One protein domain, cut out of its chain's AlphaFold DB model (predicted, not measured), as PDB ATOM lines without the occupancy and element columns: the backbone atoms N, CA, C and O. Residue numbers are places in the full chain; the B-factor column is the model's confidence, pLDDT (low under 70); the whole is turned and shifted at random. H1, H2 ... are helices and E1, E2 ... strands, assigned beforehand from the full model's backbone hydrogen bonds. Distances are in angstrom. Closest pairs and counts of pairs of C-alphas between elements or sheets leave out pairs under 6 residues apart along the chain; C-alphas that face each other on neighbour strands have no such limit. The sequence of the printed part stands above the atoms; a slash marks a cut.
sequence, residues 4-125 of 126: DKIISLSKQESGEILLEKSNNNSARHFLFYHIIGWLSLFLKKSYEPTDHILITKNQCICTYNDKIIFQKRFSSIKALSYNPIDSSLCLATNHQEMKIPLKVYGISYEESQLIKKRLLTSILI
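This is residues 4 to 125 of the 126 residues of an uncharacterized protein of Nonlabens tegetincola (UniProt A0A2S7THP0). Two small sheets, E1 to E4 and E5 to E7, stand partly face to face; helix H2 packs along one side between the edge strands E1 and E5, and the short helix H1 packs on the opposite face of the larger sheet, over E1 and E2. A long loop sticks out from this body with residues 26 to 47. The printed part has 122 residues with two named helices and seven named strands, in the order H1 E1 E2 E3 E4 E5 E6 E7 H2, and its class is mixed, helices and strands. Both sheets are antiparallel and run in chain order. The whole is loose, with a radius of gyration of the C-alphas of 17.2 A, and spans 58 by 32 by 24 A.

Start in the larger sheet at C-alpha 16, (226.806, 230.675, 236.539), where E1 begins; it runs over residues 16 to 22, 17.3 A long. Beside it find E2, residues 50 to 55, then E3, residues 59 to 64, and E4, residues 67 to 73, 17.3 A. The second sheet holds E5, residues 77 to 83, 17.0 A, then E6, residues 88 to 93, and E7, residues 97 to 101. H1 takes residues 4 to 12, from (213.296, 235.092, 236.118). H2, residues 109 to 123, is 21.5 A long and ends at C-alpha 123, (237.051, 227.014, 236.268).

Look first at E1 to E4, a meander, each strand the antiparallel neighbour of the one before. Within hydrogen-bond range are N 18 and O 53, 2.8 A apart, in the hairpin E1 and E2, N 54 and O 61, 2.8 A, in the hairpin E2 and E3, and N 62 and O 70, 2.8 A, in the hairpin E3 and E4. H1 is on this sheet at a height of 9.3 A, over E1 and E2; its C-alpha 10 is 6.1 A from C-alpha 16, the closest pair with E1. H2 is on the opposite face, 9.5 A high over E1, with C-alphas 18 and 115 closest at 5.7 A. H2 is also on the second sheet, 8.8 A high over E5, where C-alphas 82 and 116 come closest at 6.4 A. That sheet is a meander too: N 81 and O 90 are 2.9 A apart in E5 and E6, N 91 and O 98 2.8 A in E6 and E7. E4 and E7 are only just apart, closest at 8.5 A. In both helices every O i to N i+4 pair is within hydrogen-bond range.

The C-alphas of Trp 38 and His 95 are the two farthest apart, 58.7 A. Without residues 26 to 47, which stand free, the body spans 40 by 31 by 23 A. The printed part has no cut; the link from E1 to E2, 27 residues, is long. Mean pLDDT of the printed part is 72.9, with residues 22 to 50 and 121 to 125 under 70.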
ATOM      1  N   ASP A   4     213.598 235.913 237.304       77.19
ATOM      2  CA  ASP A   4     213.296 235.092 236.118       77.19
ATOM      3  C   ASP A   4     214.157 235.470 234.907       77.19
ATOM      4  O   ASP A   4     214.612 234.605 234.158       77.19
ATOM      5  N   LYS A   5     214.448 236.769 234.753       77.88
ATOM      6  CA  LYS A   5     215.289 237.289 233.672       77.88
ATOM      7  C   LYS A   5     216.764 236.939 233.878       77.88
ATOM      8  O   LYS A   5     217.478 236.709 232.907       77.88
ATOM      9  N   ILE A   6     217.236 236.891 235.123       74.94
ATOM     10  CA  ILE A   6     218.612 236.471 235.429       74.94
ATOM     11  C   ILE A   6     218.775 234.967 235.214       74.94
ATOM     12  O   ILE A   6     219.753 234.546 234.602       74.94
ATOM     13  N   ILE A   7     217.785 234.168 235.614       77.88
ATOM     14  CA  ILE A   7     217.773 232.722 235.368       77.88
ATOM     15  C   ILE A   7     217.729 232.428 233.864       77.88
ATOM     16  O   ILE A   7     218.463 231.561 233.390       77.88
ATOM     17  N   SER A   8     216.916 233.152 233.088       80.88
ATOM     18  CA  SER A   8     216.885 232.973 231.633       80.88
ATOM     19  C   SER A   8     218.216 233.349 230.977       80.88
ATOM     20  O   SER A   8     218.682 232.619 230.109       80.88
ATOM     21  N   LEU A   9     218.857 234.443 231.417       78.12
ATOM     22  CA  LEU A   9     220.171 234.868 230.915       78.12
ATOM     23  C   LEU A   9     221.276 233.865 231.265       78.12
ATOM     24  O   LEU A   9     222.090 233.529 230.411       78.12
ATOM     25  N   SER A  10     221.269 233.338 232.492       76.12
ATOM     26  CA  SER A  10     222.168 232.259 232.919       76.12
ATOM     27  C   SER A  10     222.026 231.030 232.019       76.12
ATOM     28  O   SER A  10     223.025 230.525 231.514       76.12
ATOM     29  N   LYS A  11     220.794 230.588 231.733       77.06
ATOM     30  CA  LYS A  11     220.548 229.436 230.851       77.06
ATOM     31  C   LYS A  11     220.972 229.695 229.405       77.06
ATOM     32  O   LYS A  11     221.543 228.809 228.779       77.06
ATOM     33  N   GLN A  12     220.695 230.888 228.881       77.56
ATOM     34  CA  GLN A  12     220.984 231.242 227.491       77.56
ATOM     35  C   GLN A  12     222.486 231.370 227.216       77.56
ATOM     36  O   GLN A  12     222.948 230.977 226.150       77.56
ATOM     37  N   GLU A  13     223.246 231.912 228.165       72.25
ATOM     38  CA  GLU A  13     224.677 232.182 227.989       72.25
ATOM     39  C   GLU A  13     225.585 231.170 228.703       72.25
ATOM     40  O   GLU A  13     226.786 231.409 228.842       72.25
ATOM     41  N   SER A  14     225.017 230.056 229.187       73.50
ATOM     42  CA  SER A  14     225.708 229.087 230.053       73.50
ATOM     43  C   SER A  14     226.441 229.770 231.217       73.50
ATOM     44  O   SER A  14     227.564 229.415 231.569       73.50
ATOM     45  N   GLY A  15     225.819 230.811 231.772       71.25
ATOM     46  CA  GLY A  15     226.345 231.589 232.882       71.25
ATOM     47  C   GLY A  15     226.051 230.942 234.222       71.25
ATOM     48  O   GLY A  15     224.991 230.353 234.421       71.25
ATOM     49  N   GLU A  16     226.960 231.117 235.167       79.62
ATOM     50  CA  GLU A  16     226.806 230.675 236.539       79.62
ATOM     51  C   GLU A  16     226.370 231.833 237.440       79.62
ATOM     52  O   GLU A  16     226.942 232.927 237.439       79.62
ATOM     53  N   ILE A  17     225.329 231.582 238.232       79.94
ATOM     54  CA  ILE A  17     224.900 232.486 239.296       79.94
ATOM     55  C   ILE A  17     225.773 232.177 240.511       79.94
ATOM     56  O   ILE A  17     225.674 231.097 241.091       79.94
ATOM     57  N   LEU A  18     226.638 233.106 240.904       79.00
ATOM     58  CA  LEU A  18     227.559 232.904 242.026       79.00
ATOM     59  C   LEU A  18     226.918 233.176 243.379       79.00
ATOM     60  O   LEU A  18     227.234 232.509 244.361       79.00
ATOM     61  N   LEU A  19     226.031 234.161 243.419       79.69
ATOM     62  CA  LEU A  19     225.315 234.558 244.616       79.69
ATOM     63  C   LEU A  19     223.880 234.868 244.225       79.69
ATOM     64  O   LEU A  19     223.640 235.601 243.265       79.69
ATOM     65  N   GLU A  20     222.957 234.304 244.986       79.31
ATOM     66  CA  GLU A  20     221.543 234.629 244.967       79.31
ATOM     67  C   GLU A  20     221.145 234.834 246.424       79.31
ATOM     68  O   GLU A  20     221.203 233.898 247.223       79.31
ATOM     69  N   LYS A  21     220.825 236.073 246.784       76.69
ATOM     70  CA  LYS A  21     220.514 236.449 248.160       76.69
ATOM     71  C   LYS A  21     219.189 237.184 248.181       76.69
ATOM     72  O   LYS A  21     219.048 238.240 247.572       76.69
ATOM     73  N   SER A  22     218.211 236.613 248.876       68.94
ATOM     74  CA  SER A  22     216.965 237.327 249.146       68.94
ATOM     75  C   SER A  22     217.243 238.398 250.189       68.94
ATOM     76  O   SER A  22     217.822 238.100 251.241       68.94
ATOM     77  N   ASN A  23     216.890 239.651 249.899       62.59
ATOM     78  CA  ASN A  23     217.093 240.743 250.839       62.59
ATOM     79  C   ASN A  23     215.981 240.734 251.892       62.59
ATOM     80  O   ASN A  23     215.079 241.572 251.919       62.59
ATOM     81  N   ASN A  24     216.058 239.751 252.780       57.06
ATOM     82  CA  ASN A  24     215.164 239.630 253.911       57.06
ATOM     83  C   ASN A  24     215.780 240.459 255.033       57.06
ATOM     84  O   ASN A  24     216.461 239.925 255.906       57.06
ATOM     85  N   ASN A  25     215.531 241.769 255.045       47.66
ATOM     86  CA  ASN A  25     215.695 242.582 256.254       47.66
ATOM     87  C   ASN A  25     214.638 242.149 257.299       47.66
ATOM     88  O   ASN A  25     213.717 242.889 257.645       47.66
ATOM     89  N   SER A  26     214.736 240.903 257.774       44.78
ATOM     90  CA  SER A  26     213.731 240.196 258.576       44.78
ATOM     91  C   SER A  26     213.674 240.661 260.032       44.78
ATOM     92  O   SER A  26     212.691 240.396 260.721       44.78
ATOM     93  N   ALA A  27     214.651 241.446 260.497       43.19
ATOM     94  CA  ALA A  27     214.649 241.996 261.854       43.19
ATOM     95  C   ALA A  27     213.487 242.981 262.115       43.19
ATOM     96  O   ALA A  27     213.100 243.185 263.262       43.19
ATOM     97  N   ARG A  28     212.880 243.565 261.070       48.09
ATOM     98  CA  ARG A  28     211.686 244.426 261.201       48.09
ATOM     99  C   ARG A  28     210.356 243.670 261.153       48.09
ATOM    100  O   ARG A  28     209.330 244.248 261.499       48.09
ATOM    101  N   HIS A  29     210.359 242.400 260.753       45.16
ATOM    102  CA  HIS A  29     209.134 241.616 260.603       45.16
ATOM    103  C   HIS A  29     208.595 241.104 261.949       45.16
ATOM    104  O   HIS A  29     207.384 241.005 262.112       45.16
ATOM    105  N   PHE A  30     209.453 240.860 262.948       44.91
ATOM    106  CA  PHE A  30     209.041 240.238 264.216       44.91
ATOM    107  C   PHE A  30     208.056 241.087 265.043       44.91
ATOM    108  O   PHE A  30     207.141 240.542 265.652       44.91
ATOM    109  N   LEU A  31     208.166 242.422 265.012       50.59
ATOM    110  CA  LEU A  31     207.267 243.307 265.773       50.59
ATOM    111  C   LEU A  31     205.903 243.543 265.100       50.59
ATOM    112  O   LEU A  31     204.983 244.035 265.747       50.59
ATOM    113  N   PHE A  32     205.742 243.177 263.825       47.44
ATOM    114  CA  PHE A  32     204.500 243.401 263.073       47.44
ATOM    115  C   PHE A  32     203.499 242.234 263.157       47.44
ATOM    116  O   PHE A  32     202.311 242.418 262.873       47.44
ATOM    117  N   TYR A  33     203.933 241.039 263.574       49.53
ATOM    118  CA  TYR A  33     203.104 239.827 263.504       49.53
ATOM    119  C   TYR A  33     202.005 239.721 264.564       49.53
ATOM    120  O   TYR A  33     201.055 238.969 264.356       49.53
ATOM    121  N   HIS A  34     202.064 240.485 265.655       55.06
ATOM    122  CA  HIS A  34     201.026 240.389 266.686       55.06
ATOM    123  C   HIS A  34     199.719 241.113 266.333       55.06
ATOM    124  O   HIS A  34     198.684 240.768 266.892       55.06
ATOM    125  N   ILE A  35     199.726 242.062 265.386       56.44
ATOM    126  CA  ILE A  35     198.544 242.894 265.079       56.44
ATOM    127  C   ILE A  35     197.937 242.572 263.694       56.44
ATOM    128  O   ILE A  35     196.761 242.831 263.465       56.44
ATOM    129  N   ILE A  36     198.688 241.946 262.775       53.44
ATOM    130  CA  ILE A  36     198.290 241.785 261.352       53.44
ATOM    131  C   ILE A  36     198.066 240.309 260.951       53.44
ATOM    132  O   ILE A  36     197.956 239.981 259.773       53.44
ATOM    133  N   GLY A  37     197.950 239.388 261.912       56.59
ATOM    134  CA  GLY A  37     197.889 237.939 261.644       56.59
ATOM    135  C   GLY A  37     196.779 237.473 260.686       56.59
ATOM    136  O   GLY A  37     196.901 236.405 260.099       56.59
ATOM    137  N   TRP A  38     195.723 238.271 260.493       56.00
ATOM    138  CA  TRP A  38     194.577 237.918 259.647       56.00
ATOM    139  C   TRP A  38     194.579 238.645 258.289       56.00
ATOM    140  O   TRP A  38     194.012 238.144 257.322       56.00
ATOM    141  N   LEU A  39     195.264 239.791 258.175       54.06
ATOM    142  CA  LEU A  39     195.362 240.554 256.919       54.06
ATOM    143  C   LEU A  39     196.525 240.065 256.032       54.06
ATOM    144  O   LEU A  39     196.511 240.263 254.817       54.06
ATOM    145  N   SER A  40     197.517 239.391 256.623       52.03
ATOM    146  CA  SER A  40     198.688 238.836 255.928       52.03
ATOM    147  C   SER A  40     198.363 237.665 254.992       52.03
ATOM    148  O   SER A  40     199.113 237.423 254.053       52.03
ATOM    149  N   LEU A  41     197.235 236.973 255.194       53.50
ATOM    150  CA  LEU A  41     196.792 235.879 254.317       53.50
ATOM    151  C   LEU A  41     196.259 236.379 252.963       53.50
ATOM    152  O   LEU A  41     196.297 235.644 251.980       53.50
ATOM    153  N   PHE A  42     195.806 237.637 252.890       54.00
ATOM    154  CA  PHE A  42     195.300 238.268 251.662       54.00
ATOM    155  C   PHE A  42     196.313 239.217 251.012       54.00
ATOM    156  O   PHE A  42     196.230 239.515 249.816       54.00
ATOM    157  N   LEU A  43     197.297 239.687 251.776       51.31
ATOM    158  CA  LEU A  43     198.329 240.584 251.286       51.31
ATOM    159  C   LEU A  43     199.478 239.791 250.670       51.31
ATOM    160  O   LEU A  43     200.479 239.530 251.316       51.31
ATOM    161  N   LYS A  44     199.307 239.537 249.368       46.72
ATOM    162  CA  LYS A  44     200.351 239.527 248.333       46.72
ATOM    163  C   LYS A  44     201.522 238.567 248.547       46.72
ATOM    164  O   LYS A  44     202.300 238.682 249.479       46.72
ATOM    165  N   LYS A  45     201.754 237.757 247.510       49.91
ATOM    166  CA  LYS A  45     203.072 237.290 247.052       49.91
ATOM    167  C   LYS A  45     204.125 238.370 247.368       49.91
ATOM    168  O   LYS A  45     204.204 239.357 246.634       49.91
ATOM    169  N   SER A  46     204.817 238.248 248.506       53.53
ATOM    170  CA  SER A  46     205.800 239.232 248.963       53.53
ATOM    171  C   SER A  46     206.817 239.382 247.849       53.53
ATOM    172  O   SER A  46     207.501 238.424 247.494       53.53
ATOM    173  N   TYR A  47     206.842 240.552 247.216       56.50
ATOM    174  CA  TYR A  47     207.882 240.868 246.254       56.50
ATOM    175  C   TYR A  47     209.162 241.054 247.061       56.50
ATOM    176  O   TYR A  47     209.359 242.095 247.687       56.50
ATOM    177  N   GLU A  48     209.970 240.002 247.112       62.50
ATOM    178  CA  GLU A  48     211.255 240.005 247.796       62.50
ATOM    179  C   GLU A  48     212.337 240.370 246.776       62.50
ATOM    180  O   GLU A  48     212.590 239.594 245.845       62.50
ATOM    181  N   PRO A  49     212.947 241.563 246.890       63.19
ATOM    182  CA  PRO A  49     214.031 241.937 246.003       63.19
ATOM    183  C   PRO A  49     215.215 240.998 246.230       63.19
ATOM    184  O   PRO A  49     215.577 240.682 247.367       63.19
ATOM    185  N   THR A  50     215.811 240.538 245.132       69.94
ATOM    186  CA  THR A  50     216.863 239.519 245.163       69.94
ATOM    187  C   THR A  50     218.150 240.062 244.560       69.94
ATOM    188  O   THR A  50     218.215 240.588 243.444       69.94
ATOM    189  N   ASP A  51     219.211 239.934 245.337       80.94
ATOM    190  CA  ASP A  51     220.558 240.295 244.952       80.94
ATOM    191  C   ASP A  51     221.171 239.144 244.166       80.94
ATOM    192  O   ASP A  51     221.126 237.988 244.594       80.94
ATOM    193  N   HIS A  52     221.760 239.462 243.014       81.31
ATOM    194  CA  HIS A  52     222.342 238.456 242.138       81.31
ATOM    195  C   HIS A  52     223.711 238.886 241.640       81.31
ATOM    196  O   HIS A  52     223.928 240.043 241.270       81.31
ATOM    197  N   ILE A  53     224.611 237.914 241.561       84.44
ATOM    198  CA  ILE A  53     225.881 238.037 240.850       84.44
ATOM    199  C   ILE A  53     225.891 236.949 239.780       84.44
ATOM    200  O   ILE A  53     226.079 235.772 240.085       84.44
ATOM    201  N   LEU A  54     225.650 237.346 238.533       83.50
ATOM    202  CA  LEU A  54     225.682 236.476 237.362       83.50
ATOM    203  C   LEU A  54     227.004 236.663 236.626       83.50
ATOM    204  O   LEU A  54     227.386 237.784 236.270       83.50
ATOM    205  N   ILE A  55     227.668 235.550 236.342       82.56
ATOM    206  CA  ILE A  55     228.895 235.530 235.560       82.56
ATOM    207  C   ILE A  55     228.748 234.550 234.418       82.56
ATOM    208  O   ILE A  55     228.322 233.419 234.587       82.56
ATOM    209  N   THR A  56     229.135 234.994 233.237       79.75
ATOM    210  CA  THR A  56     229.196 234.180 232.024       79.75
ATOM    211  C   THR A  56     230.620 234.248 231.480       79.75
ATOM    212  O   THR A  56     231.458 234.967 232.021       79.75
ATOM    213  N   LYS A  57     230.906 233.567 230.367       77.69
ATOM    214  CA  LYS A  57     232.223 233.662 229.712       77.69
ATOM    215  C   LYS A  57     232.561 235.087 229.243       77.69
ATOM    216  O   LYS A  57     233.733 235.461 229.202       77.69
ATOM    217  N   ASN A  58     231.540 235.887 228.919       82.19
ATOM    218  CA  ASN A  58     231.707 237.155 228.202       82.19
ATOM    219  C   ASN A  58     231.055 238.346 228.916       82.19
ATOM    220  O   ASN A  58     231.146 239.473 228.439       82.19
ATOM    221  N   GLN A  59     230.375 238.147 230.042       84.19
ATOM    222  CA  GLN A  59     229.778 239.241 230.801       84.19
ATOM    223  C   GLN A  59     229.657 238.939 232.288       84.19
ATOM    224  O   GLN A  59     229.430 237.804 232.703       84.19
ATOM    225  N   CYS A  60     229.760 240.003 233.076       84.62
ATOM    226  CA  CYS A  60     229.464 240.007 234.498       84.62
ATOM    227  C   CYS A  60     228.328 240.999 234.751       84.62
ATOM    228  O   CYS A  60     228.379 242.142 234.284       84.62
ATOM    229  N   ILE A  61     227.302 240.540 235.463       86.50
ATOM    230  CA  ILE A  61     226.129 241.323 235.838       86.50
ATOM    231  C   ILE A  61     225.937 241.183 237.345       86.50
ATOM    232  O   ILE A  61     225.734 240.085 237.854       86.50
ATOM    233  N   CYS A  62     225.941 242.311 238.042       84.69
ATOM    234  CA  CYS A  62     225.673 242.391 239.467       84.69
ATOM    235  C   CYS A  62     224.424 243.249 239.679       84.69
ATOM    236  O   CYS A  62     224.359 244.405 239.236       84.69
ATOM    237  N   THR A  63     223.427 242.692 240.361       83.75
ATOM    238  CA  THR A  63     222.212 243.408 240.754       83.75
ATOM    239  C   THR A  63     222.095 243.498 242.260       83.75
ATOM    240  O   THR A  63     222.358 242.509 242.933       83.75
ATOM    241  N   TYR A  64     221.682 244.655 242.771       81.38
ATOM    242  CA  TYR A  64     221.370 244.892 244.179       81.38
ATOM    243  C   TYR A  64     219.972 245.501 244.289       81.38
ATOM    244  O   TYR A  64     219.685 246.488 243.605       81.38
ATOM    245  N   ASN A  65     219.091 244.921 245.104       77.00
ATOM    246  CA  ASN A  65     217.668 245.263 245.166       77.00
ATOM    247  C   ASN A  65     217.024 245.367 243.770       77.00
ATOM    248  O   ASN A  65     216.427 246.386 243.413       77.00
ATOM    249  N   ASP A  66     217.242 244.348 242.932       74.62
ATOM    250  CA  ASP A  66     216.827 244.280 241.524       74.62
ATOM    251  C   ASP A  66     217.353 245.409 240.612       74.62
ATOM    252  O   ASP A  66     217.004 245.468 239.428       74.62
ATOM    253  N   LYS A  67     218.210 246.312 241.090       77.94
ATOM    254  CA  LYS A  67     218.853 247.343 240.266       77.94
ATOM    255  C   LYS A  67     220.202 246.840 239.784       77.94
ATOM    256  O   LYS A  67     220.959 246.264 240.554       77.94
ATOM    257  N   ILE A  68     220.517 247.063 238.511       82.75
ATOM    258  CA  ILE A  68     221.839 246.740 237.965       82.75
ATOM    259  C   ILE A  68     222.821 247.767 238.523       82.75
ATOM    260  O   ILE A  68     222.739 248.943 238.180       82.75
ATOM    261  N   ILE A  69     223.723 247.323 239.396       83.56
ATOM    262  CA  ILE A  69     224.790 248.170 239.942       83.56
ATOM    263  C   ILE A  69     226.063 248.066 239.108       83.56
ATOM    264  O   ILE A  69     226.859 248.998 239.057       83.56
ATOM    265  N   PHE A  70     226.246 246.929 238.441       83.25
ATOM    266  CA  PHE A  70     227.388 246.688 237.587       83.25
ATOM    267  C   PHE A  70     226.987 245.764 236.446       83.25
ATOM    268  O   PHE A  70     226.412 244.700 236.660       83.25
ATOM    269  N   GLN A  71     227.306 246.170 235.225       86.38
ATOM    270  CA  GLN A  71     227.191 245.320 234.053       86.38
ATOM    271  C   GLN A  71     228.345 245.648 233.125       86.38
ATOM    272  O   GLN A  71     228.512 246.792 232.704       86.38
ATOM    273  N   LYS A  72     229.135 244.634 232.787       84.94
ATOM    274  CA  LYS A  72     230.224 244.791 231.832       84.94
ATOM    275  C   LYS A  72     230.362 243.547 230.980       84.94
ATOM    276  O   LYS A  72     230.290 242.425 231.483       84.94
ATOM    277  N   ARG A  73     230.563 243.776 229.684       84.69
ATOM    278  CA  ARG A  73     230.929 242.741 228.723       84.69
ATOM    279  C   ARG A  73     232.441 242.714 228.551       84.69
ATOM    280  O   ARG A  73     233.100 243.753 228.585       84.69
ATOM    281  N   PHE A  74     232.964 241.520 228.364       81.19
ATOM    282  CA  PHE A  74     234.365 241.204 228.176       81.19
ATOM    283  C   PHE A  74     234.496 240.339 226.923       81.19
ATOM    284  O   PHE A  74     233.581 239.596 226.577       81.19
ATOM    285  N   SER A  75     235.638 240.430 226.245       78.12
ATOM    286  CA  SER A  75     235.931 239.582 225.087       78.12
ATOM    287  C   SER A  75     236.035 238.106 225.481       78.12
ATOM    288  O   SER A  75     235.497 237.247 224.795       78.12
ATOM    289  N   SER A  76     236.708 237.825 226.598       79.12
ATOM    290  CA  SER A  76     236.753 236.515 227.243       79.12
ATOM    291  C   SER A  76     237.269 236.674 228.673       79.12
ATOM    292  O   SER A  76     238.316 237.292 228.902       79.12
ATOM    293  N   ILE A  77     236.518 236.138 229.632       80.38
ATOM    294  CA  ILE A  77     236.950 235.993 231.021       80.38
ATOM    295  C   ILE A  77     237.737 234.686 231.130       80.38
ATOM    296  O   ILE A  77     237.208 233.617 230.838       80.38
ATOM    297  N   LYS A  78     239.006 234.784 231.535       78.50
ATOM    298  CA  LYS A  78     239.923 233.640 231.642       78.50
ATOM    299  C   LYS A  78     240.008 233.074 233.044       78.50
ATOM    300  O   LYS A  78     240.069 231.864 233.211       78.50
ATOM    301  N   ALA A  79     240.062 233.950 234.037       77.44
ATOM    302  CA  ALA A  79     240.153 233.532 235.421       77.44
ATOM    303  C   ALA A  79     239.270 234.400 236.299       77.44
ATOM    304  O   ALA A  79     239.016 235.578 236.017       77.44
ATOM    305  N   LEU A  80     238.810 233.781 237.376       83.81
ATOM    306  CA  LEU A  80     237.938 234.397 238.346       83.81
ATOM    307  C   LEU A  80     238.400 234.016 239.737       83.81
ATOM    308  O   LEU A  80     238.634 232.845 240.023       83.81
ATOM    309  N   SER A  81     238.528 234.998 240.613       84.31
ATOM    310  CA  SER A  81     238.872 234.742 242.002       84.31
ATOM    311  C   SER A  81     238.068 235.641 242.920       84.31
ATOM    312  O   SER A  81     237.669 236.750 242.568       84.31
ATOM    313  N   TYR A  82     237.786 235.133 244.111       84.06
ATOM    314  CA  TYR A  82     237.074 235.877 245.132       84.06
ATOM    315  C   TYR A  82     237.998 236.116 246.320       84.06
ATOM    316  O   TYR A  82     238.504 235.169 246.931       84.06
ATOM    317  N   ASN A  83     238.198 237.390 246.654       83.31
ATOM    318  CA  ASN A  83     238.942 237.802 247.829       83.31
ATOM    319  C   ASN A  83     237.960 238.092 248.982       83.31
ATOM    320  O   ASN A  83     237.255 239.106 248.929       83.31
ATOM    321  N   PRO A  84     237.919 237.242 250.028       77.50
ATOM    322  CA  PRO A  84     237.015 237.418 251.163       77.50
ATOM    323  C   PRO A  84     237.389 238.602 252.058       77.50
ATOM    324  O   PRO A  84     236.492 239.210 252.630       77.50
ATOM    325  N   ILE A  85     238.678 238.956 252.158       78.06
ATOM    326  CA  ILE A  85     239.166 240.024 253.050       78.06
ATOM    327  C   ILE A  85     238.593 241.367 252.598       78.06
ATOM    328  O   ILE A  85     238.007 242.110 253.378       78.06
ATOM    329  N   ASP A  86     238.688 241.632 251.297       81.50
ATOM    330  CA  ASP A  86     238.175 242.865 250.704       81.50
ATOM    331  C   ASP A  86     236.722 242.749 250.230       81.50
ATOM    332  O   ASP A  86     236.167 243.734 249.735       81.50
ATOM    333  N   SER A  87     236.122 241.556 250.348       83.06
ATOM    334  CA  SER A  87     234.829 241.194 249.754       83.06
ATOM    335  C   SER A  87     234.749 241.673 248.309       83.06
ATOM    336  O   SER A  87     233.950 242.540 247.959       83.06
ATOM    337  N   SER A  88     235.656 241.177 247.473       85.38
ATOM    338  CA  SER A  88     235.793 241.633 246.090       85.38
ATOM    339  C   SER A  88     236.012 240.474 245.140       85.38
ATOM    340  O   SER A  88     236.657 239.480 245.474       85.38
ATOM    341  N   LEU A  89     235.455 240.623 243.949       85.50
ATOM    342  CA  LEU A  89     235.584 239.676 242.864       85.50
ATOM    343  C   LEU A  89     236.641 240.181 241.890       85.50
ATOM    344  O   LEU A  89     236.511 241.278 241.349       85.50
ATOM    345  N   CYS A  90     237.674 239.388 241.664       84.88
ATOM    346  CA  CYS A  90     238.703 239.675 240.684       84.88
ATOM    347  C   CYS A  90     238.412 238.885 239.408       84.88
ATOM    348  O   CYS A  90     238.222 237.669 239.428       84.88
ATOM    349  N   LEU A  91     238.369 239.606 238.294       85.12
ATOM    350  CA  LEU A  91     238.146 239.098 236.950       85.12
ATOM    351  C   LEU A  91     239.418 239.328 236.146       85.12
ATOM    352  O   LEU A  91     239.816 240.478 235.965       85.12
ATOM    353  N   ALA A  92     240.025 238.265 235.631       82.00
ATOM    354  CA  ALA A  92     241.155 238.374 234.720       82.00
ATOM    355  C   ALA A  92     240.707 238.085 233.285       82.00
ATOM    356  O   ALA A  92     240.089 237.057 232.987       82.00
ATOM    357  N   THR A  93     241.042 239.003 232.387       81.25
ATOM    358  CA  THR A  93     240.877 238.857 230.936       81.25
ATOM    359  C   THR A  93     242.247 238.851 230.261       81.25
ATOM    360  O   THR A  93     243.262 239.100 230.902       81.25
ATOM    361  N   ASN A  94     242.290 238.634 228.943       76.44
ATOM    362  CA  ASN A  94     243.533 238.702 228.160       76.44
ATOM    363  C   ASN A  94     244.264 240.048 228.220       76.44
ATOM    364  O   ASN A  94     245.447 240.107 227.902       76.44
ATOM    365  N   HIS A  95     243.554 241.126 228.548       75.81
ATOM    366  CA  HIS A  95     244.075 242.485 228.408       75.81
ATOM    367  C   HIS A  95     244.105 243.259 229.720       75.81
ATOM    368  O   HIS A  95     244.811 244.256 229.820       75.81
ATOM    369  N   GLN A  96     243.316 242.841 230.708       79.62
ATOM    370  CA  GLN A  96     243.177 243.560 231.966       79.62
ATOM    371  C   GLN A  96     242.666 242.649 233.073       79.62
ATOM    372  O   GLN A  96     241.842 241.753 232.839       79.62
ATOM    373  N   GLU A  97     243.094 242.963 234.286       83.50
ATOM    374  CA  GLU A  97     242.458 242.506 235.510       83.50
ATOM    375  C   GLU A  97     241.517 243.590 236.026       83.50
ATOM    376  O   GLU A  97     241.799 244.788 235.948       83.50
ATOM    377  N   MET A  98     240.367 243.174 236.539       84.62
ATOM    378  CA  MET A  98     239.363 244.069 237.082       84.62
ATOM    379  C   MET A  98     238.893 243.560 238.435       84.62
ATOM    380  O   MET A  98     238.556 242.389 238.588       84.62
ATOM    381  N   LYS A  99     238.819 244.467 239.408       85.62
ATOM    382  CA  LYS A  99     238.307 244.189 240.750       85.62
ATOM    383  C   LYS A  99     236.924 244.811 240.903       85.62
ATOM    384  O   LYS A  99     236.767 246.022 240.761       85.62
ATOM    385  N   ILE A 100     235.924 243.988 241.196       84.50
ATOM    386  CA  ILE A 100     234.557 244.416 241.488       84.50
ATOM    387  C   ILE A 100     234.352 244.336 243.003       84.50
ATOM    388  O   ILE A 100     234.415 243.241 243.570       84.50
ATOM    389  N   PRO A 101     234.113 245.463 243.692       83.00
ATOM    390  CA  PRO A 101     233.796 245.437 245.110       83.00
ATOM    391  C   PRO A 101     232.399 244.843 245.323       83.00
ATOM    392  O   PRO A 101     231.417 245.316 244.758       83.00
ATOM    393  N   LEU A 102     232.306 243.827 246.178       82.19
ATOM    394  CA  LEU A 102     231.060 243.167 246.570       82.19
ATOM    395  C   LEU A 102     230.611 243.541 247.991       82.19
ATOM    396  O   LEU A 102     229.655 242.970 248.506       82.19
ATOM    397  N   LYS A 103     231.250 244.536 248.623       78.69
ATOM    398  CA  LYS A 103     230.889 245.024 249.969       78.69
ATOM    399  C   LYS A 103     229.410 245.405 250.099       78.69
ATOM    400  O   LYS A 103     228.827 245.215 251.159       78.69
ATOM    401  N   VAL A 104     228.800 245.887 249.013       76.94
ATOM    402  CA  VAL A 104     227.378 246.273 248.951       76.94
ATOM    403  C   VAL A 104     226.439 245.096 249.265       76.94
ATOM    404  O   VAL A 104     225.354 245.311 249.791       76.94
ATOM    405  N   TYR A 105     226.874 243.857 249.022       75.00
ATOM    406  CA  TYR A 105     226.086 242.642 249.243       75.00
ATOM    407  C   TYR A 105     226.119 242.116 250.685       75.00
ATOM    408  O   TYR A 105     225.386 241.181 251.014       75.00
ATOM    409  N   GLY A 106     226.987 242.676 251.541       75.19
ATOM    410  CA  GLY A 106     227.160 242.209 252.919       75.19
ATOM    411  C   GLY A 106     227.380 240.695 252.987       75.19
ATOM    412  O   GLY A 106     226.615 239.999 253.652       75.19
ATOM    413  N   ILE A 107     228.347 240.188 252.215       79.56
ATOM    414  CA  ILE A 107     228.599 238.751 252.051       79.56
ATOM    415  C   ILE A 107     229.034 238.153 253.393       79.56
ATOM    416  O   ILE A 107     230.042 238.569 253.964       79.56
ATOM    417  N   SER A 108     228.277 237.175 253.890       79.75
ATOM    418  CA  SER A 108     228.608 236.443 255.113       79.75
ATOM    419  C   SER A 108     229.776 235.478 254.887       79.75
ATOM    420  O   SER A 108     230.137 235.152 253.754       79.75
ATOM    421  N   TYR A 109     230.370 234.965 255.967       76.19
ATOM    422  CA  TYR A 109     231.426 233.958 255.850       76.19
ATOM    423  C   TYR A 109     230.954 232.706 255.092       76.19
ATOM    424  O   TYR A 109     231.659 232.228 254.206       76.19
ATOM    425  N   GLU A 110     229.752 232.204 255.370       78.25
ATOM    426  CA  GLU A 110     229.194 231.026 254.692       78.25
ATOM    427  C   GLU A 110     228.965 231.281 253.197       78.25
ATOM    428  O   GLU A 110     229.387 230.485 252.355       78.25
ATOM    429  N   GLU A 111     228.388 232.437 252.853       78.75
ATOM    430  CA  GLU A 111     228.203 232.877 251.465       78.75
ATOM    431  C   GLU A 111     229.556 232.986 250.743       78.75
ATOM    432  O   GLU A 111     229.703 232.555 249.599       78.75
ATOM    433  N   SER A 112     230.582 233.480 251.438       82.56
ATOM    434  CA  SER A 112     231.942 233.600 250.911       82.56
ATOM    435  C   SER A 112     232.557 232.240 250.544       82.56
ATOM    436  O   SER A 112     233.239 232.117 249.521       82.56
ATOM    437  N   GLN A 113     232.287 231.198 251.340       81.88
ATOM    438  CA  GLN A 113     232.758 229.835 251.077       81.88
ATOM    439  C   GLN A 113     231.991 229.197 249.917       81.88
ATOM    440  O   GLN A 113     232.596 228.530 249.075       81.88
ATOM    441  N   LEU A 114     230.680 229.443 249.821       82.44
ATOM    442  CA  LEU A 114     229.863 228.991 248.693       82.44
ATOM    443  C   LEU A 114     230.333 229.604 247.373       82.44
ATOM    444  O   LEU A 114     230.486 228.872 246.395       82.44
ATOM    445  N   ILE A 115     230.630 230.908 247.358       83.25
ATOM    446  CA  ILE A 115     231.189 231.588 246.184       83.25
ATOM    447  C   ILE A 115     232.511 230.928 245.789       83.25
ATOM    448  O   ILE A 115     232.657 230.508 244.646       83.25
ATOM    449  N   LYS A 116     233.454 230.753 246.726       82.44
ATOM    450  CA  LYS A 116     234.735 230.081 246.435       82.44
ATOM    451  C   LYS A 116     234.547 228.678 245.854       82.44
ATOM    452  O   LYS A 116     235.216 228.328 244.887       82.44
ATOM    453  N   LYS A 117     233.634 227.887 246.423       82.88
ATOM    454  CA  LYS A 117     233.343 226.525 245.961       82.88
ATOM    455  C   LYS A 117     232.767 226.509 244.543       82.88
ATOM    456  O   LYS A 117     233.173 225.676 243.735       82.88
ATOM    457  N   ARG A 118     231.848 227.431 244.242       81.62
ATOM    458  CA  ARG A 118     231.283 227.604 242.899       81.62
ATOM    459  C   ARG A 118     232.380 227.949 241.902       81.62
ATOM    460  O   ARG A 118     232.585 227.182 240.975       81.62
ATOM    461  N   LEU A 119     233.212 228.948 242.202       80.06
ATOM    462  CA  LEU A 119     234.334 229.359 241.345       80.06
ATOM    463  C   LEU A 119     235.326 228.247 241.014       80.06
ATOM    464  O   LEU A 119     235.745 228.124 239.865       80.06
ATOM    465  N   LEU A 120     235.695 227.425 242.000       74.38
ATOM    466  CA  LEU A 120     236.568 226.274 241.759       74.38
ATOM    467  C   LEU A 120     235.933 225.271 240.788       74.38
ATOM    468  O   LEU A 120     236.638 224.652 239.999       74.38
ATOM    469  N   THR A 121     234.607 225.143 240.826       65.38
ATOM    470  CA  THR A 121     233.848 224.254 239.943       65.38
ATOM    471  C   THR A 121     233.697 224.862 238.544       65.38
ATOM    472  O   THR A 121     233.867 224.154 237.558       65.38
ATOM    473  N   SER A 122     233.461 226.174 238.442       61.84
ATOM    474  CA  SER A 122     233.306 226.902 237.175       61.84
ATOM    475  C   SER A 122     234.573 226.885 236.317       61.84
ATOM    476  O   SER A 122     234.496 226.791 235.096       61.84
ATOM    477  N   ILE A 123     235.747 226.990 236.953       54.47
ATOM    478  CA  ILE A 123     237.051 227.014 236.268       54.47
ATOM    479  C   ILE A 123     237.407 225.629 235.696       54.47
ATOM    480  O   ILE A 123     238.131 225.548 234.710       54.47
ATOM    481  N   LEU A 124     236.861 224.545 236.259       40.41
ATOM    482  CA  LEU A 124     237.125 223.168 235.819       40.41
ATOM    483  C   LEU A 124     236.322 222.731 234.577       40.41
ATOM    484  O   LEU A 124     236.549 221.634 234.076       40.41
ATOM    485  N   ILE A 125     235.405 223.566 234.070       40.28
ATOM    486  CA  ILE A 125     234.579 223.283 232.872       40.28
ATOM    487  C   ILE A 125     234.950 224.235 231.704       40.28
ATOM    488  O   ILE A 125     234.216 224.369 230.722       40.28
TER     489      ILE A 125